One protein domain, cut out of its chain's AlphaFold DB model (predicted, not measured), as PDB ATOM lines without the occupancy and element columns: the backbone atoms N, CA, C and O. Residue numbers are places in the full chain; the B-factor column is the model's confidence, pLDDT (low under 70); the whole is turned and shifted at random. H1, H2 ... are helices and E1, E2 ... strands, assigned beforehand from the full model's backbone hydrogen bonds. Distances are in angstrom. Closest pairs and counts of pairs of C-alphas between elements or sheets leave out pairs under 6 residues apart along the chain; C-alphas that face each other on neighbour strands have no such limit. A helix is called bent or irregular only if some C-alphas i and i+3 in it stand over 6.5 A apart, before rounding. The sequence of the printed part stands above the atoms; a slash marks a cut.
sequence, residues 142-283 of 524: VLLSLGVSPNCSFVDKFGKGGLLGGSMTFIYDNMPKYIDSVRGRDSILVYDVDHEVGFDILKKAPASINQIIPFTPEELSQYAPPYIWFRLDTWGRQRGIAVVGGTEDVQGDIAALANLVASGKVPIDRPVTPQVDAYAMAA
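AT A GLANCE: This is residues 142 to 283 of the 524 residues of an uncharacterized protein of Firmicutes bacterium (UniProt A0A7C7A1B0). A five-stranded sheet forms the middle of the domain, with H2 over its E2 end on one face and H5 over its E5 and E4 end on the other, an arrangement of three layers with helices on both faces. H3, H4 and residues 205 to 216, which hold no named element, lie on H2's side of the sheet, while the small hairpin of E6 and E7 sits beyond edge strand E4 and packs on H5. The 142 printed residues run E1 H1 E2 H2 E3 H3 H4 E4 E5 H5 E6 E7, of mixed class. The large sheet, in the order E2 E1 E3 E5 E4, is mixed, and that of E6 and E7 is antiparallel. The whole is compact, with a radius of gyration of the C-alphas of 13.7 A, and rounded, spanning 39 by 30 by 30 A.

IN THESE COORDINATES: E1, residues 142 to 144, begins at C-alpha 142 (38.681, 74.841, 28.905). H1 is residues 155 to 158, E2 162 to 165. H2, residues 168 to 183, is 17.3 A long; it has a kink of 90 degrees near residue 177 and is irregular, with C-alphas 177 and 180 8.0 A apart. E3, residues 187 to 192, is 16.4 A long. H3 is residues 199 to 204, H4 217 to 220. E4, residues 227 to 232, is 17.5 A long, and E5, 238 to 244, 19.5 A. H5, residues 250 to 262, is 18.4 A long and begins at C-alpha 250 (27.551, 87.635, 31.422). E6 is residues 272 to 275, and E7, 279 to 282, ends at C-alpha 282 (15.717, 73.257, 26.536).

HOW THE PARTS SIT: E3 and E5 are parallel, with N 189 and O 240 2.9 A apart, within hydrogen-bond range. E5 and E4 form an antiparallel hairpin, with N 229 and O 241 at 2.9 A. E1 is parallel to E3, N 143 to O 188 2.8 A, and to E2, N 144 to O 164 2.9 A. E1, H1, E2 is a strand-helix-strand unit, two parallel neighbour strands with a helix between, and E2, H2, E3 a split one, with E1 between its strands; both crossovers are right-handed. H2 runs along E2 at a height of 9.2 A over the sheet; H5, on the opposite face, has a height of 8.6 A. H5 touches H1 with residues 258 to 262 alone, the closest C-alphas, of Lys 157 and Ala 262, being 5.8 A apart. H3 touches H4, Phe 199 to Pro 217 5.1 A between closest C-alphas, and only just touches H2, with 3 pairs of C-alphas within 8 A, the closest Met 168 and Ile 201 at 7.0 A. In the hairpin E6 and E7, N 273 and O 281 are 2.9 A apart; the closest C-alphas of E4 and E6, Tyr 227 and Thr 273, are 4.4 A apart. Every O i to N i+4 pair is within range in H5, 7 of 12 in H2 and 0 of 2 in H3, where 3 of 3 O i to N i+3 pairs are; H1 and H4 are too short for such a pair.

THE WHOLE: The C-alphas of Lys 177 and Val 276, the two farthest apart, are 39.3 A from each other. The printed part has no cut, and the link from H3 to H4, 12 residues, is long. The mean pLDDT of the printed part is 77.8; 22 residues are under 70, among them 149 to 153 and 275 to 283.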
ATOM      1  N   VAL A 142      39.576  73.684  28.970       89.50
ATOM      2  CA  VAL A 142      38.681  74.841  28.905       89.50
ATOM      3  C   VAL A 142      39.273  75.882  27.954       89.50
ATOM      4  O   VAL A 142      40.413  76.317  28.116       89.50
ATOM      5  N   LEU A 143      38.499  76.271  26.948       89.31
ATOM      6  CA  LEU A 143      38.807  77.357  26.024       89.31
ATOM      7  C   LEU A 143      37.937  78.558  26.398       89.31
ATOM      8  O   LEU A 143      36.742  78.379  26.615       89.31
ATOM      9  N   LEU A 144      38.510  79.754  26.491       87.81
ATOM     10  CA  LEU A 144      37.778  80.971  26.864       87.81
ATOM     11  C   LEU A 144      37.937  82.025  25.776       87.81
ATOM     12  O   LEU A 144      39.064  82.446  25.528       87.81
ATOM     13  N   SER A 145      36.837  82.443  25.155       84.62
ATOM     14  CA  SER A 145      36.856  83.498  24.140       84.62
ATOM     15  C   SER A 145      37.123  84.888  24.735       84.62
ATOM     16  O   SER A 145      37.179  85.069  25.958       84.62
ATOM     17  N   LEU A 146      37.240  85.903  23.872       75.25
ATOM     18  CA  LEU A 146      37.274  87.308  24.281       75.25
ATOM     19  C   LEU A 146      36.050  87.630  25.151       75.25
ATOM     20  O   LEU A 146      34.989  87.063  24.932       75.25
ATOM     21  N   GLY A 147      36.205  88.499  26.155       68.00
ATOM     22  CA  GLY A 147      35.145  88.823  27.129       68.00
ATOM     23  C   GLY A 147      35.087  87.877  28.339       68.00
ATOM     24  O   GLY A 147      34.670  88.277  29.429       68.00
ATOM     25  N   VAL A 148      35.629  86.656  28.230       73.81
ATOM     26  CA  VAL A 148      35.589  85.663  29.313       73.81
ATOM     27  C   VAL A 148      36.881  85.665  30.139       73.81
ATOM     28  O   VAL A 148      37.969  85.353  29.657       73.81
ATOM     29  N   SER A 149      36.777  85.992  31.431       68.06
ATOM     30  CA  SER A 149      37.945  86.080  32.319       68.06
ATOM     31  C   SER A 149      38.503  84.694  32.716       68.06
ATOM     32  O   SER A 149      37.756  83.848  33.211       68.06
ATOM     33  N   PRO A 150      39.832  84.471  32.616       64.69
ATOM     34  CA  PRO A 150      40.474  83.211  33.008       64.69
ATOM     35  C   PRO A 150      40.554  82.984  34.523       64.69
ATOM     36  O   PRO A 150      40.796  81.864  34.959       64.69
ATOM     37  N   ASN A 151      40.328  84.024  35.334       58.19
ATOM     38  CA  ASN A 151      40.397  83.954  36.799       58.19
ATOM     39  C   ASN A 151      39.048  83.623  37.457       58.19
ATOM     40  O   ASN A 151      38.879  83.824  38.660       58.19
ATOM     41  N   CYS A 152      38.054  83.194  36.686       60.97
ATOM     42  CA  CYS A 152      36.725  82.980  37.229       60.97
ATOM     43  C   CYS A 152      36.619  81.636  37.957       60.97
ATOM     44  O   CYS A 152      37.052  80.593  37.467       60.97
ATOM     45  N   SER A 153      35.954  81.656  39.113       67.31
ATOM     46  CA  SER A 153      35.704  80.483  39.965       67.31
ATOM     47  C   SER A 153      34.893  79.374  39.282       67.31
ATOM     48  O   SER A 153      34.759  78.280  39.827       67.31
ATOM     49  N   PHE A 154      34.343  79.635  38.093       71.50
ATOM     50  CA  PHE A 154      33.630  78.643  37.300       71.50
ATOM     51  C   PHE A 154      34.567  77.637  36.618       71.50
ATOM     52  O   PHE A 154      34.133  76.518  36.359       71.50
ATOM     53  N   VAL A 155      35.825  77.994  36.319       72.31
ATOM     54  CA  VAL A 155      36.743  77.105  35.574       72.31
ATOM     55  C   VAL A 155      36.961  75.809  36.356       72.31
ATOM     56  O   VAL A 155      36.859  74.714  35.805       72.31
ATOM     57  N   ASP A 156      37.115  75.928  37.676       72.44
ATOM     58  CA  ASP A 156      37.202  74.790  38.590       72.44
ATOM     59  C   ASP A 156      35.934  73.918  38.597       72.44
ATOM     60  O   ASP A 156      36.018  72.725  38.889       72.44
ATOM     61  N   LYS A 157      34.767  74.480  38.254       73.88
ATOM     62  CA  LYS A 157      33.490  73.750  38.192       73.88
ATOM     63  C   LYS A 157      33.351  72.905  36.927       73.88
ATOM     64  O   LYS A 157      32.637  71.909  36.960       73.88
ATOM     65  N   PHE A 158      34.030  73.271  35.837       73.69
ATOM     66  CA  PHE A 158      34.139  72.403  34.660       73.69
ATOM     67  C   PHE A 158      35.133  71.256  34.895       73.69
ATOM     68  O   PHE A 158      34.927  70.160  34.383       73.69
ATOM     69  N   GLY A 159      36.168  71.487  35.708       66.25
ATOM     70  CA  GLY A 159      37.161  70.494  36.124       66.25
ATOM     71  C   GLY A 159      38.601  70.923  35.811       66.25
ATOM     72  O   GLY A 159      38.851  71.773  34.960       66.25
ATOM     73  N   LYS A 160      39.583  70.333  36.508       66.56
ATOM     74  CA  LYS A 160      41.001  70.742  36.447       66.56
ATOM     75  C   LYS A 160      41.791  69.977  35.381       66.56
ATOM     76  O   LYS A 160      42.501  69.027  35.695       66.56
ATOM     77  N   GLY A 161      41.671  70.388  34.119       72.44
ATOM     78  CA  GLY A 161      42.460  69.835  33.013       72.44
ATOM     79  C   GLY A 161      43.535  70.783  32.488       72.44
ATOM     80  O   GLY A 161      44.713  70.628  32.804       72.44
ATOM     81  N   GLY A 162      43.117  71.737  31.658       81.06
ATOM     82  CA  GLY A 162      43.964  72.758  31.033       81.06
ATOM     83  C   GLY A 162      43.141  73.977  30.616       81.06
ATOM     84  O   GLY A 162      41.916  73.896  30.566       81.06
ATOM     85  N   LEU A 163      43.806  75.104  30.350       86.19
ATOM     86  CA  LEU A 163      43.156  76.378  30.040       86.19
ATOM     87  C   LEU A 163      43.885  77.096  28.901       86.19
ATOM     88  O   LEU A 163      45.102  77.264  28.962       86.19
ATOM     89  N   LEU A 164      43.130  77.579  27.917       84.88
ATOM     90  CA  LEU A 164      43.601  78.528  26.908       84.88
ATOM     91  C   LEU A 164      42.542  79.617  26.732       84.88
ATOM     92  O   LEU A 164      41.421  79.323  26.329       84.88
ATOM     93  N   GLY A 165      42.888  80.862  27.054       83.19
ATOM     94  CA  GLY A 165      41.965  81.994  26.983       83.19
ATOM     95  C   GLY A 165      42.507  83.142  26.137       83.19
ATOM     96  O   GLY A 165      43.713  83.379  26.127       83.19
ATOM     97  N   GLY A 166      41.615  83.843  25.443       75.31
ATOM     98  CA  GLY A 166      41.911  84.962  24.549       75.31
ATOM     99  C   GLY A 166      40.837  85.082  23.467       75.31
ATOM    100  O   GLY A 166      39.848  84.363  23.504       75.31
ATOM    101  N   SER A 167      41.031  85.956  22.480       77.69
ATOM    102  CA  SER A 167      40.131  85.983  21.319       77.69
ATOM    103  C   SER A 167      40.115  84.647  20.570       77.69
ATOM    104  O   SER A 167      41.090  83.894  20.629       77.69
ATOM    105  N   MET A 168      39.059  84.349  19.811       84.88
ATOM    106  CA  MET A 168      39.024  83.128  18.997       84.88
ATOM    107  C   MET A 168      40.202  83.060  18.025       84.88
ATOM    108  O   MET A 168      40.795  81.996  17.875       84.88
ATOM    109  N   THR A 169      40.615  84.192  17.448       78.12
ATOM    110  CA  THR A 169      41.839  84.273  16.636       78.12
ATOM    111  C   THR A 169      43.069  83.853  17.438       78.12
ATOM    112  O   THR A 169      43.830  82.996  16.999       78.12
ATOM    113  N   PHE A 170      43.231  84.370  18.660       79.25
ATOM    114  CA  PHE A 170      44.331  83.966  19.535       79.25
ATOM    115  C   PHE A 170      44.294  82.465  19.855       79.25
ATOM    116  O   PHE A 170      45.338  81.804  19.838       79.25
ATOM    117  N   ILE A 171      43.107  81.914  20.128       84.94
ATOM    118  CA  ILE A 171      42.917  80.478  20.349       84.94
ATOM    119  C   ILE A 171      43.342  79.701  19.101       84.94
ATOM    120  O   ILE A 171      44.065  78.718  19.231       84.94
ATOM    121  N   TYR A 172      42.952  80.137  17.903       85.19
ATOM    122  CA  TYR A 172      43.282  79.474  16.638       85.19
ATOM    123  C   TYR A 172      44.781  79.471  16.362       85.19
ATOM    124  O   TYR A 172      45.342  78.412  16.069       85.19
ATOM    125  N   ASP A 173      45.435  80.615  16.547       79.75
ATOM    126  CA  ASP A 173      46.866  80.782  16.296       79.75
ATOM    127  C   ASP A 173      47.726  79.989  17.289       79.75
ATOM    128  O   ASP A 173      48.815  79.513  16.959       79.75
ATOM    129  N   ASN A 174      47.240  79.808  18.520       79.44
ATOM    130  CA  ASN A 174      47.981  79.103  19.562       79.44
ATOM    131  C   ASN A 174      47.589  77.634  19.716       79.44
ATOM    132  O   ASN A 174      48.373  76.869  20.281       79.44
ATOM    133  N   MET A 175      46.449  77.197  19.175       81.06
ATOM    134  CA  MET A 175      46.007  75.805  19.271       81.06
ATOM    135  C   MET A 175      47.054  74.794  18.793       81.06
ATOM    136  O   MET A 175      47.225  73.796  19.491       81.06
ATOM    137  N   PRO A 176      47.812  75.004  17.695       80.25
ATOM    138  CA  PRO A 176      48.848  74.056  17.282       80.25
ATOM    139  C   PRO A 176      49.881  73.745  18.375       80.25
ATOM    140  O   PRO A 176      50.376  72.624  18.435       80.25
ATOM    141  N   LYS A 177      50.168  74.694  19.280       79.19
ATOM    142  CA  LYS A 177      51.099  74.499  20.407       79.19
ATOM    143  C   LYS A 177      50.515  73.611  21.509       79.19
ATOM    144  O   LYS A 177      51.262  72.979  22.247       79.19
ATOM    145  N   TYR A 178      49.190  73.579  21.629       78.06
ATOM    146  CA  TYR A 178      48.467  72.882  22.695       78.06
ATOM    147  C   TYR A 178      47.670  71.674  22.193       78.06
ATOM    148  O   TYR A 178      47.073  70.964  23.000       78.06
ATOM    149  N   ILE A 179      47.673  71.409  20.883       77.56
ATOM    150  CA  ILE A 179      46.744  70.485  20.228       77.56
ATOM    151  C   ILE A 179      46.786  69.079  20.828       77.56
ATOM    152  O   ILE A 179      45.735  68.492  21.068       77.56
ATOM    153  N   ASP A 180      47.971  68.570  21.164       75.69
ATOM    154  CA  ASP A 180      48.126  67.240  21.763       75.69
ATOM    155  C   ASP A 180      47.531  67.171  23.174       75.69
ATOM    156  O   ASP A 180      46.947  66.160  23.568       75.69
ATOM    157  N   SER A 181      47.606  68.278  23.919       74.62
ATOM    158  CA  SER A 181      47.024  68.390  25.260       74.62
ATOM    159  C   SER A 181      45.498  68.485  25.225       74.62
ATOM    160  O   SER A 181      44.838  67.979  26.132       74.62
ATOM    161  N   VAL A 182      44.939  69.115  24.186       76.31
ATOM    162  CA  VAL A 182      43.488  69.314  24.028       76.31
ATOM    163  C   VAL A 182      42.820  68.086  23.418       76.31
ATOM    164  O   VAL A 182      41.795  67.615  23.908       76.31
ATOM    165  N   ARG A 183      43.404  67.534  22.347       74.44
ATOM    166  CA  ARG A 183      42.792  66.463  21.556       74.44
ATOM    167  C   ARG A 183      42.527  65.231  22.411       74.44
ATOM    168  O   ARG A 183      41.465  64.639  22.280       74.44
ATOM    169  N   GLY A 184      43.444  64.879  23.313       75.62
ATOM    170  CA  GLY A 184      43.332  63.708  24.188       75.62
ATOM    171  C   GLY A 184      42.285  63.793  25.306       75.62
ATOM    172  O   GLY A 184      42.122  62.810  26.020       75.62
ATOM    173  N   ARG A 185      41.591  64.924  25.481       83.31
ATOM    174  CA  ARG A 185      40.697  65.185  26.624       83.31
ATOM    175  C   ARG A 185      39.307  65.601  26.168       83.31
ATOM    176  O   ARG A 185      39.131  65.943  24.999       83.31
ATOM    177  N   ASP A 186      38.354  65.622  27.091       88.69
ATOM    178  CA  ASP A 186      37.127  66.402  26.924       88.69
ATOM    179  C   ASP A 186      37.476  67.890  26.773       88.69
ATOM    180  O   ASP A 186      38.523  68.349  27.241       88.69
ATOM    181  N   SER A 187      36.620  68.667  26.116       89.94
ATOM    182  CA  SER A 187      36.838  70.108  25.971       89.94
ATOM    183  C   SER A 187      35.548  70.895  26.063       89.94
ATOM    184  O   SER A 187      34.487  70.406  25.687       89.94
ATOM    185  N   ILE A 188      35.655  72.139  26.519       91.44
ATOM    186  CA  ILE A 188      34.559  73.102  26.494       91.44
ATOM    187  C   ILE A 188      35.076  74.468  26.061       91.44
ATOM    188  O   ILE A 188      36.063  74.951  26.608       91.44
ATOM    189  N   LEU A 189      34.401  75.088  25.097       91.75
ATOM    190  CA  LEU A 189      34.574  76.499  24.776       91.75
ATOM    191  C   LEU A 189      33.529  77.322  25.531       91.75
ATOM    192  O   LEU A 189      32.338  77.122  25.330       91.75
ATOM    193  N   VAL A 190      33.961  78.254  26.374       90.75
ATOM    194  CA  VAL A 190      33.104  79.320  26.901       90.75
ATOM    195  C   VAL A 190      33.231  80.505  25.956       90.75
ATOM    196  O   VAL A 190      34.324  81.044  25.780       90.75
ATOM    197  N   TYR A 191      32.123  80.838  25.311       89.44
ATOM    198  CA  TYR A 191      32.044  81.722  24.166       89.44
ATOM    199  C   TYR A 191      31.100  82.884  24.452       89.44
ATOM    200  O   TYR A 191      29.891  82.698  24.573       89.44
ATOM    201  N   ASP A 192      31.661  84.076  24.555       84.81
ATOM    202  CA  ASP A 192      30.924  85.327  24.642       84.81
ATOM    203  C   ASP A 192      30.655  85.843  23.222       84.81
ATOM    204  O   ASP A 192      31.553  86.332  22.529       84.81
ATOM    205  N   VAL A 193      29.412  85.650  22.772       79.69
ATOM    206  CA  VAL A 193      28.989  85.953  21.401       79.69
ATOM    207  C   VAL A 193      29.006  87.450  21.109       79.69
ATOM    208  O   VAL A 193      29.225  87.828  19.960       79.69
ATOM    209  N   ASP A 194      28.843  88.302  22.121       69.19
ATOM    210  CA  ASP A 194      28.863  89.753  21.945       69.19
ATOM    211  C   ASP A 194      30.289  90.236  21.648       69.19
ATOM    212  O   ASP A 194      30.515  91.034  20.737       69.19
ATOM    213  N   HIS A 195      31.281  89.693  22.358       70.31
ATOM    214  CA  HIS A 195      32.681  90.124  22.249       70.31
ATOM    215  C   HIS A 195      33.438  89.489  21.085       70.31
ATOM    216  O   HIS A 195      34.340  90.107  20.511       70.31
ATOM    217  N   GLU A 196      33.090  88.256  20.726       71.31
ATOM    218  CA  GLU A 196      33.566  87.621  19.490       71.31
ATOM    219  C   GLU A 196      32.768  88.046  18.261       71.31
ATOM    220  O   GLU A 196      33.150  87.737  17.131       71.31
ATOM    221  N   VAL A 197      31.729  88.843  18.496       63.78
ATOM    222  CA  VAL A 197      30.963  89.544  17.489       63.78
ATOM    223  C   VAL A 197      30.231  88.588  16.540       63.78
ATOM    224  O   VAL A 197      30.336  88.648  15.317       63.78
ATOM    225  N   GLY A 198      29.467  87.673  17.136       71.94
ATOM    226  CA  GLY A 198      28.719  86.636  16.432       71.94
ATOM    227  C   GLY A 198      29.561  85.409  16.071       71.94
ATOM    228  O   GLY A 198      30.777  85.376  16.213       71.94
ATOM    229  N   PHE A 199      28.905  84.365  15.562       82.12
ATOM    230  CA  PHE A 199      29.537  83.056  15.339       82.12
ATOM    231  C   PHE A 199      30.406  82.949  14.080       82.12
ATOM    232  O   PHE A 199      31.014  81.903  13.850       82.12
ATOM    233  N   ASP A 200      30.486  83.986  13.244       77.12
ATOM    234  CA  ASP A 200      31.189  83.914  11.957       77.12
ATOM    235  C   ASP A 200      32.686  83.632  12.108       77.12
ATOM    236  O   ASP A 200      33.286  82.979  11.249       77.12
ATOM    237  N   ILE A 201      33.290  84.031  13.231       75.75
ATOM    238  CA  ILE A 201      34.678  83.685  13.542       75.75
ATOM    239  C   ILE A 201      34.891  82.163  13.603       75.75
ATOM    240  O   ILE A 201      35.947  81.685  13.193       75.75
ATOM    241  N   LEU A 202      33.868  81.383  13.978       83.25
ATOM    242  CA  LEU A 202      33.927  79.918  14.001       83.25
ATOM    243  C   LEU A 202      34.046  79.300  12.600       83.25
ATOM    244  O   LEU A 202      34.601  78.210  12.467       83.25
ATOM    245  N   LYS A 203      33.630  80.005  11.535       82.00
ATOM    246  CA  LYS A 203      33.844  79.566  10.137       82.00
ATOM    247  C   LYS A 203      35.317  79.592   9.744       82.00
ATOM    248  O   LYS A 203      35.726  78.860   8.848       82.00
ATOM    249  N   LYS A 204      36.108  80.441  10.405       81.12
ATOM    250  CA  LYS A 204      37.549  80.589  10.165       81.12
ATOM    251  C   LYS A 204      38.378  79.576  10.964       81.12
ATOM    252  O   LYS A 204      39.605  79.635  10.912       81.12
ATOM    253  N   ALA A 205      37.739  78.660  11.702       79.50
ATOM    254  CA  ALA A 205      38.437  77.677  12.516       79.50
ATOM    255  C   ALA A 205      39.371  76.801  11.656       79.50
ATOM    256  O   ALA A 205      38.946  76.240  10.639       79.50
ATOM    257  N   PRO A 206      40.648  76.636  12.051       76.62
ATOM    258  CA  PRO A 206      41.539  75.710  11.372       76.62
ATOM    259  C   PRO A 206      41.021  74.275  11.522       76.62
ATOM    260  O   PRO A 206      40.428  73.911  12.537       76.62
ATOM    261  N   ALA A 207      41.319  73.413  10.545       78.38
ATOM    262  CA  ALA A 207      40.855  72.020  10.540       78.38
ATOM    263  C   ALA A 207      41.232  71.231  11.812       78.38
ATOM    264  O   ALA A 207      40.534  70.292  12.195       78.38
ATOM    265  N   SER A 208      42.317  71.627  12.489       71.44
ATOM    266  CA  SER A 208      42.750  71.069  13.773       71.44
ATOM    267  C   SER A 208      41.748  71.303  14.915       71.44
ATOM    268  O   SER A 208      41.710  70.505  15.848       71.44
ATOM    269  N   ILE A 209      40.916  72.347  14.837       77.06
ATOM    270  CA  ILE A 209      39.926  72.723  15.857       77.06
ATOM    271  C   ILE A 209      38.543  72.128  15.607       77.06
ATOM    272  O   ILE A 209      37.795  71.936  16.565       77.06
ATOM    273  N   ASN A 210      38.215  71.731  14.376       72.12
ATOM    274  CA  ASN A 210      36.894  71.174  14.045       72.12
ATOM    275  C   ASN A 210      36.532  69.925  14.874       72.12
ATOM    276  O   ASN A 210      35.361  69.627  15.081       72.12
ATOM    277  N   GLN A 211      37.534  69.194  15.377       71.19
ATOM    278  CA  GLN A 211      37.339  68.026  16.250       71.19
ATOM    279  C   GLN A 211      37.215  68.381  17.745       71.19
ATOM    280  O   GLN A 211      36.905  67.509  18.556       71.19
ATOM    281  N   ILE A 212      37.483  69.635  18.111       76.69
ATOM    282  CA  ILE A 212      37.469  70.166  19.482       76.69
ATOM    283  C   ILE A 212      36.190  70.981  19.723       76.69
ATOM    284  O   ILE A 212      35.618  70.912  20.810       76.69
ATOM    285  N   ILE A 213      35.717  71.709  18.706       80.75
ATOM    286  CA  ILE A 213      34.464  72.478  18.722       80.75
ATOM    287  C   ILE A 213      33.613  72.020  17.521       80.75
ATOM    288  O   ILE A 213      33.684  72.624  16.453       80.75
ATOM    289  N   PRO A 214      32.840  70.926  17.645       82.25
ATOM    290  CA  PRO A 214      32.095  70.322  16.539       82.25
ATOM    291  C   PRO A 214      30.711  70.970  16.362       82.25
ATOM    292  O   PRO A 214      29.694  70.275  16.270       82.25
ATOM    293  N   PHE A 215      30.664  72.301  16.367       87.81
ATOM    294  CA  PHE A 215      29.436  73.080  16.221       87.81
ATOM    295  C   PHE A 215      29.589  74.066  15.076       87.81
ATOM    296  O   PHE A 215      30.615  74.735  14.958       87.81
ATOM    297  N   THR A 216      28.559  74.159  14.244       85.69
ATOM    298  CA  THR A 216      28.513  75.137  13.158       85.69
ATOM    299  C   THR A 216      27.835  76.432  13.619       85.69
ATOM    300  O   THR A 216      26.949  76.396  14.478       85.69
ATOM    301  N   PRO A 217      28.202  77.590  13.049       83.75
ATOM    302  CA  PRO A 217      27.503  78.856  13.287       83.75
ATOM    303  C   PRO A 217      25.994  78.770  13.051       83.75
ATOM    304  O   PRO A 217      25.214  79.347  13.804       83.75
ATOM    305  N   GLU A 218      25.572  78.027  12.030       82.56
ATOM    306  CA  GLU A 218      24.168  77.850  11.652       82.56
ATOM    307  C   GLU A 218      23.384  77.048  12.699       82.56
ATOM    308  O   GLU A 218      22.188  77.258  12.870       82.56
ATOM    309  N   GLU A 219      24.040  76.134  13.416       86.12
ATOM    310  CA  GLU A 219      23.439  75.405  14.537       86.12
ATOM    311  C   GLU A 219      23.365  76.264  15.799       86.12
ATOM    312  O   GLU A 219      22.380  76.209  16.531       86.12
ATOM    313  N   LEU A 220      24.412  77.048  16.066       86.94
ATOM    314  CA  LEU A 220      24.512  77.870  17.271       86.94
ATOM    315  C   LEU A 220      23.568  79.075  17.218       86.94
ATOM    316  O   LEU A 220      22.863  79.355  18.182       86.94
ATOM    317  N   SER A 221      23.461  79.718  16.058       81.75
ATOM    318  CA  SER A 221      22.563  80.859  15.832       81.75
ATOM    319  C   SER A 221      21.068  80.534  15.936       81.75
ATOM    320  O   SER A 221      20.251  81.441  15.873       81.75
ATOM    321  N   GLN A 222      20.673  79.271  16.128       81.56
ATOM    322  CA  GLN A 222      19.267  78.895  16.323       81.56
ATOM    323  C   GLN A 222      18.749  79.154  17.741       81.56
ATOM    324  O   GLN A 222      17.541  79.058  17.961       81.56
ATOM    325  N   TYR A 223      19.624  79.456  18.703       81.50
ATOM    326  CA  TYR A 223      19.272  79.543  20.121       81.50
ATOM    327  C   TYR A 223      19.695  80.881  20.723       81.50
ATOM    328  O   TYR A 223      20.765  81.404  20.413       81.50
ATOM    329  N   ALA A 224      18.865  81.416  21.618       77.62
ATOM    330  CA  ALA A 224      19.200  82.611  22.386       77.62
ATOM    331  C   ALA A 224      20.166  82.260  23.531       77.62
ATOM    332  O   ALA A 224      19.863  81.328  24.287       77.62
ATOM    333  N   PRO A 225      21.295  82.975  23.700       83.75
ATOM    334  CA  PRO A 225      22.111  82.830  24.900       83.75
ATOM    335  C   PRO A 225      21.361  83.318  26.163       83.75
ATOM    336  O   PRO A 225      20.417  84.104  26.054       83.75
ATOM    337  N   PRO A 226      21.752  82.852  27.366       85.25
ATOM    338  CA  PRO A 226      22.822  81.891  27.621       85.25
ATOM    339  C   PRO A 226      22.382  80.434  27.404       85.25
ATOM    340  O   PRO A 226      21.323  80.003  27.857       85.25
ATOM    341  N   TYR A 227      23.230  79.621  26.775       88.81
ATOM    342  CA  TYR A 227      23.005  78.177  26.669       88.81
ATOM    343  C   TYR A 227      24.312  77.390  26.641       88.81
ATOM    344  O   TYR A 227      25.383  77.914  26.355       88.81
ATOM    345  N   ILE A 228      24.229  76.094  26.918       91.19
ATOM    346  CA  ILE A 228      25.347  75.162  26.815       91.19
ATOM    347  C   ILE A 228      24.935  73.914  26.050       91.19
ATOM    348  O   ILE A 228      23.820  73.415  26.201       91.19
ATOM    349  N   TRP A 229      25.843  73.403  25.228       91.81
ATOM    350  CA  TRP A 229      25.599  72.248  24.383       91.81
ATOM    351  C   TRP A 229      26.841  71.368  24.306       91.81
ATOM    352  O   TRP A 229      27.944  71.872  24.113       91.81
ATOM    353  N   PHE A 230      26.661  70.054  24.445       90.44
ATOM    354  CA  PHE A 230      27.715  69.060  24.275       90.44
ATOM    355  C   PHE A 230      27.391  68.066  23.166       90.44
ATOM    356  O   PHE A 230      26.231  67.716  22.966       90.44
ATOM    357  N   ARG A 231      28.438  67.568  22.508       87.75
ATOM    358  CA  ARG A 231      28.413  66.445  21.564       87.75
ATOM    359  C   ARG A 231      29.507  65.445  21.908       87.75
ATOM    360  O   ARG A 231      30.473  65.790  22.590       87.75
ATOM    361  N   LEU A 232      29.374  64.223  21.407       84.25
ATOM    362  CA  LEU A 232      30.470  63.258  21.408       84.25
ATOM    363  C   LEU A 232      31.248  63.353  20.097       84.25
ATOM    364  O   LEU A 232      30.656  63.391  19.020       84.25
ATOM    365  N   ASP A 233      32.575  63.377  20.181       78.81
ATOM    366  CA  ASP A 233      33.410  63.210  18.995       78.81
ATOM    367  C   ASP A 233      33.516  61.734  18.570       78.81
ATOM    368  O   ASP A 233      33.014  60.826  19.236       78.81
ATOM    369  N   THR A 234      34.205  61.473  17.456       73.81
ATOM    370  CA  THR A 234      34.382  60.118  16.900       73.81
ATOM    371  C   THR A 234      35.108  59.140  17.831       73.81
ATOM    372  O   THR A 234      35.103  57.942  17.569       73.81
ATOM    373  N   TRP A 235      35.735  59.628  18.904       73.69
ATOM    374  CA  TRP A 235      36.407  58.822  19.923       73.69
ATOM    375  C   TRP A 235      35.629  58.778  21.247       73.69
ATOM    376  O   TRP A 235      36.145  58.268  22.238       73.69
ATOM    377  N   GLY A 236      34.396  59.295  21.274       76.50
ATOM    378  CA  GLY A 236      33.534  59.294  22.453       76.50
ATOM    379  C   GLY A 236      33.891  60.351  23.499       76.50
ATOM    380  O   GLY A 236      33.421  60.247  24.629       76.50
ATOM    381  N   ARG A 237      34.707  61.355  23.151       85.06
ATOM    382  CA  ARG A 237      35.047  62.471  24.051       85.06
ATOM    383  C   ARG A 237      33.967  63.540  23.995       85.06
ATOM    384  O   ARG A 237      33.401  63.793  22.933       85.06
ATOM    385  N   GLN A 238      33.708  64.190  25.121       88.88
ATOM    386  CA  GLN A 238      32.691  65.227  25.246       88.88
ATOM    387  C   GLN A 238      33.253  66.575  24.793       88.88
ATOM    388  O   GLN A 238      34.259  67.063  25.313       88.88
ATOM    389  N   ARG A 239      32.591  67.182  23.807       90.25
ATOM    390  CA  ARG A 239      32.938  68.476  23.216       90.25
ATOM    391  C   ARG A 239      31.810  69.459  23.465       90.25
ATOM    392  O   ARG A 239      30.714  69.277  22.941       90.25
ATOM    393  N   GLY A 240      32.076  70.457  24.292       92.00
ATOM    394  CA  GLY A 240      31.102  71.438  24.740       92.00
ATOM    395  C   GLY A 240      31.324  72.826  24.165       92.00
ATOM    396  O   GLY A 240      32.458  73.234  23.910       92.00
ATOM    397  N   ILE A 241      30.239  73.576  24.052       93.19
ATOM    398  CA  ILE A 241      30.260  75.030  23.932       93.19
ATOM    399  C   ILE A 241      29.223  75.626  24.887       93.19
ATOM    400  O   ILE A 241      28.072  75.197  24.905       93.19
ATOM    401  N   ALA A 242      29.647  76.577  25.713       91.69
ATOM    402  CA  ALA A 242      28.804  77.421  26.548       91.69
ATOM    403  C   ALA A 242      28.768  78.805  25.908       91.69
ATOM    404  O   ALA A 242      29.785  79.488  25.891       91.69
ATOM    405  N   VAL A 243      27.625  79.191  25.359       90.19
ATOM    406  CA  VAL A 243      27.420  80.479  24.706       90.19
ATOM    407  C   VAL A 243      26.741  81.427  25.684       90.19
ATOM    408  O   VAL A 243      25.708  81.094  26.263       90.19
ATOM    409  N   VAL A 244      27.326  82.605  25.848       85.00
ATOM    410  CA  VAL A 244      26.834  83.724  26.662       85.00
ATOM    411  C   VAL A 244      26.889  85.014  25.842       85.00
ATOM    412  O   VAL A 244      27.493  85.012  24.772       85.00
ATOM    413  N   GLY A 245      26.261  86.088  26.319       70.44
ATOM    414  CA  GLY A 245      26.070  87.349  25.584       70.44
ATOM    415  C   GLY A 245      24.583  87.632  25.326       70.44
ATOM    416  O   GLY A 245      23.761  86.722  25.372       70.44
ATOM    417  N   GLY A 246      24.204  88.891  25.136       60.03
ATOM    418  CA  GLY A 246      22.815  89.354  25.056       60.03
ATOM    419  C   GLY A 246      22.171  89.698  26.408       60.03
ATOM    420  O   GLY A 246      20.984  90.022  26.451       60.03
ATOM    421  N   THR A 247      22.926  89.647  27.511       60.06
ATOM    422  CA  THR A 247      22.482  89.999  28.874       60.06
ATOM    423  C   THR A 247      23.494  90.926  29.558       60.06
ATOM    424  O   THR A 247      24.675  90.939  29.218       60.06
ATOM    425  N   GLU A 248      23.049  91.708  30.550       56.84
ATOM    426  CA  GLU A 248      23.936  92.605  31.314       56.84
ATOM    427  C   GLU A 248      24.874  91.853  32.290       56.84
ATOM    428  O   GLU A 248      25.920  92.385  32.658       56.84
ATOM    429  N   ASP A 249      24.544  90.613  32.694       70.00
ATOM    430  CA  ASP A 249      25.316  89.810  33.666       70.00
ATOM    431  C   ASP A 249      25.918  88.534  33.052       70.00
ATOM    432  O   ASP A 249      25.642  87.400  33.455       70.00
ATOM    433  N   VAL A 250      26.819  88.726  32.087       72.56
ATOM    434  CA  VAL A 250      27.551  87.635  31.422       72.56
ATOM    435  C   VAL A 250      28.286  86.729  32.424       72.56
ATOM    436  O   VAL A 250      28.358  85.515  32.241       72.56
ATOM    437  N   GLN A 251      28.835  87.278  33.514       73.94
ATOM    438  CA  GLN A 251      29.559  86.474  34.510       73.94
ATOM    439  C   GLN A 251      28.617  85.593  35.340       73.94
ATOM    440  O   GLN A 251      28.951  84.433  35.608       73.94
ATOM    441  N   GLY A 252      27.447  86.115  35.719       73.62
ATOM    442  CA  GLY A 252      26.376  85.339  36.336       73.62
ATOM    443  C   GLY A 252      25.903  84.198  35.436       73.62
ATOM    444  O   GLY A 252      25.803  83.056  35.895       73.62
ATOM    445  N   ASP A 253      25.737  84.469  34.142       80.38
ATOM    446  CA  ASP A 253      25.334  83.469  33.150       80.38
ATOM    447  C   ASP A 253      26.363  82.341  33.010       80.38
ATOM    448  O   ASP A 253      26.012  81.157  33.075       80.38
ATOM    449  N   ILE A 254      27.655  82.676  32.909       83.44
ATOM    450  CA  ILE A 254      28.714  81.659  32.854       83.44
ATOM    451  C   ILE A 254      28.713  80.814  34.135       83.44
ATOM    452  O   ILE A 254      28.823  79.583  34.079       83.44
ATOM    453  N   ALA A 255      28.574  81.446  35.304       80.50
ATOM    454  CA  ALA A 255      28.527  80.735  36.576       80.50
ATOM    455  C   ALA A 255      27.322  79.782  36.663       80.50
ATOM    456  O   ALA A 255      27.466  78.666  37.175       80.50
ATOM    457  N   ALA A 256      26.161  80.188  36.142       79.88
ATOM    458  CA  ALA A 256      24.957  79.367  36.086       79.88
ATOM    459  C   ALA A 256      25.133  78.153  35.158       79.88
ATOM    460  O   ALA A 256      24.830  77.024  35.559       79.88
ATOM    461  N   LEU A 257      25.701  78.348  33.963       86.88
ATOM    462  CA  LEU A 257      26.012  77.259  33.029       86.88
ATOM    463  C   LEU A 257      27.031  76.272  33.614       86.88
ATOM    464  O   LEU A 257      26.855  75.056  33.517       86.88
ATOM    465  N   ALA A 258      28.071  76.770  34.283       84.75
ATOM    466  CA  ALA A 258      29.074  75.922  34.921       84.75
ATOM    467  C   ALA A 258      28.500  75.101  36.087       84.75
ATOM    468  O   ALA A 258      28.810  73.916  36.224       84.75
ATOM    469  N   ASN A 259      27.613  75.691  36.896       80.12
ATOM    470  CA  ASN A 259      26.871  74.959  37.927       80.12
ATOM    471  C   ASN A 259      26.014  73.841  37.316       80.12
ATOM    472  O   ASN A 259      25.913  72.754  37.888       80.12
ATOM    473  N   LEU A 260      25.420  74.087  36.146       80.19
ATOM    474  CA  LEU A 260      24.596  73.099  35.465       80.19
ATOM    475  C   LEU A 260      25.417  71.886  35.010       80.19
ATOM    476  O   LEU A 260      24.994  70.747  35.234       80.19
ATOM    477  N   VAL A 261      26.615  72.108  34.459       83.31
ATOM    478  CA  VAL A 261      27.556  71.025  34.122       83.31
ATOM    479  C   VAL A 261      27.977  70.258  35.368       83.31
ATOM    480  O   VAL A 261      27.853  69.036  35.393       83.31
ATOM    481  N   ALA A 262      28.402  70.961  36.421       78.25
ATOM    482  CA  ALA A 262      28.846  70.340  37.669       78.25
ATOM    483  C   ALA A 262      27.746  69.496  38.338       78.25
ATOM    484  O   ALA A 262      28.033  68.485  38.977       78.25
ATOM    485  N   SER A 263      26.478  69.875  38.163       75.25
ATOM    486  CA  SER A 263      25.336  69.111  38.673       75.25
ATOM    487  C   SER A 263      25.057  67.812  37.904       75.25
ATOM    488  O   SER A 263      24.225  67.017  38.341       75.25
ATOM    489  N   GLY A 264      25.721  67.589  36.761       74.81
ATOM    490  CA  GLY A 264      25.474  66.437  35.897       74.81
ATOM    491  C   GLY A 264      24.060  66.444  35.319       74.81
ATOM    492  O   GLY A 264      23.437  65.394  35.217       74.81
ATOM    493  N   LYS A 265      23.516  67.621  34.999       74.31
ATOM    494  CA  LYS A 265      22.158  67.769  34.442       74.31
ATOM    495  C   LYS A 265      22.144  68.216  32.982       74.31
ATOM    496  O   LYS A 265      21.072  68.327  32.395       74.31
ATOM    497  N   VAL A 266      23.313  68.456  32.389       79.81
ATOM    498  CA  VAL A 266      23.420  68.812  30.971       79.81
ATOM    499  C   VAL A 266      23.324  67.544  30.115       79.81
ATOM    500  O   VAL A 266      24.103  66.613  30.336       79.81
ATOM    501  N   PRO A 267      22.381  67.476  29.161       79.31
ATOM    502  CA  PRO A 267      22.272  66.368  28.226       79.31
ATOM    503  C   PRO A 267      23.331  66.436  27.115       79.31
ATOM    504  O   PRO A 267      23.778  67.513  26.721       79.31
ATOM    505  N   ILE A 268      23.690  65.277  26.561       81.31
ATOM    506  CA  ILE A 268      24.440  65.192  25.299       81.31
ATOM    507  C   ILE A 268      23.486  65.437  24.119       81.31
ATOM    508  O   ILE A 268      22.315  65.055  24.162       81.31
ATOM    509  N   ASP A 269      23.994  66.087  23.074       82.50
ATOM    510  CA  ASP A 269      23.334  66.393  21.801       82.50
ATOM    511  C   ASP A 269      22.096  67.295  21.901       82.50
ATOM    512  O   ASP A 269      21.364  67.453  20.924       82.50
ATOM    513  N   ARG A 270      21.891  67.980  23.033       81.00
ATOM    514  CA  ARG A 270      20.837  68.995  23.178       81.00
ATOM    515  C   ARG A 270      21.349  70.270  23.856       81.00
ATOM    516  O   ARG A 270      21.981  70.159  24.907       81.00
ATOM    517  N   PRO A 271      21.061  71.462  23.303       86.12
ATOM    518  CA  PRO A 271      21.391  72.720  23.954       86.12
ATOM    519  C   PRO A 271      20.414  72.998  25.100       86.12
ATOM    520  O   PRO A 271      19.200  72.803  24.970       86.12
ATOM    521  N   VAL A 272      20.944  73.460  26.231       83.69
ATOM    522  CA  VAL A 272      20.159  73.781  27.427       83.69
ATOM    523  C   VAL A 272      20.534  75.133  28.021       83.69
ATOM    524  O   VAL A 272      21.694  75.526  28.002       83.69
ATOM    525  N   THR A 273      19.546  75.826  28.580       81.31
ATOM    526  CA  THR A 273      19.687  77.083  29.332       81.31
ATOM    527  C   THR A 273      19.481  76.810  30.828       81.31
ATOM    528  O   THR A 273      18.738  75.882  31.179       81.31
ATOM    529  N   PRO A 274      20.101  77.587  31.733       70.31
ATOM    530  CA  PRO A 274      19.825  77.479  33.154       70.31
ATOM    531  C   PRO A 274      18.438  78.062  33.459       70.31
ATOM    532  O   PRO A 274      18.042  79.086  32.903       70.31
ATOM    533  N   GLN A 275      17.702  77.419  34.362       63.47
ATOM    534  CA  GLN A 275      16.556  78.011  35.053       63.47
ATOM    535  C   GLN A 275      16.854  77.967  36.552       63.47
ATOM    536  O   GLN A 275      17.449  76.989  37.011       63.47
ATOM    537  N   VAL A 276      16.497  79.051  37.255       47.94
ATOM    538  CA  VAL A 276      16.680  79.315  38.696       47.94
ATOM    539  C   VAL A 276      17.041  78.051  39.497       47.94
ATOM    540  O   VAL A 276      16.249  77.116  39.581       47.94
ATOM    541  N   ASP A 277      18.257  78.039  40.044       46.53
ATOM    542  CA  ASP A 277      18.861  76.962  40.836       46.53
ATOM    543  C   ASP A 277      18.876  75.561  40.189       46.53
ATOM    544  O   ASP A 277      18.119  74.650  40.519       46.53
ATOM    545  N   ALA A 278      19.893  75.356  39.344       49.91
ATOM    546  CA  ALA A 278      20.441  74.056  38.956       49.91
ATOM    547  C   ALA A 278      19.514  73.115  38.168       49.91
ATOM    548  O   ALA A 278      19.725  71.907  38.229       49.91
ATOM    549  N   TYR A 279      18.531  73.596  37.407       50.78
ATOM    550  CA  TYR A 279      17.791  72.761  36.448       50.78
ATOM    551  C   TYR A 279      18.147  73.125  35.002       50.78
ATOM    552  O   TYR A 279      18.374  74.291  34.682       50.78
ATOM    553  N   ALA A 280      18.232  72.106  34.139       56.66
ATOM    554  CA  ALA A 280      18.461  72.276  32.707       56.66
ATOM    555  C   ALA A 280      17.110  72.374  32.003       56.66
ATOM    556  O   ALA A 280      16.291  71.463  32.131       56.66
ATOM    557  N   MET A 281      16.908  73.436  31.231       63.31
ATOM    558  CA  MET A 281      15.766  73.586  30.333       63.31
ATOM    559  C   MET A 281      16.242  73.574  28.892       63.31
ATOM    560  O   MET A 281      17.363  73.991  28.622       63.31
ATOM    561  N   ALA A 282      15.403  73.124  27.957       68.94
ATOM    562  CA  ALA A 282      15.717  73.257  26.536       68.94
ATOM    563  C   ALA A 282      16.043  74.726  26.218       68.94
ATOM    564  O   ALA A 282      15.310  75.624  26.645       68.94
ATOM    565  N   ALA A 283      17.150  74.965  25.510       63.09
ATOM    566  CA  ALA A 283      17.505  76.311  25.084       63.09
ATOM    567  C   ALA A 283      16.358  76.896  24.250       63.09
ATOM    568  O   ALA A 283      15.773  76.209  23.407       63.09
TER     569      ALA A 283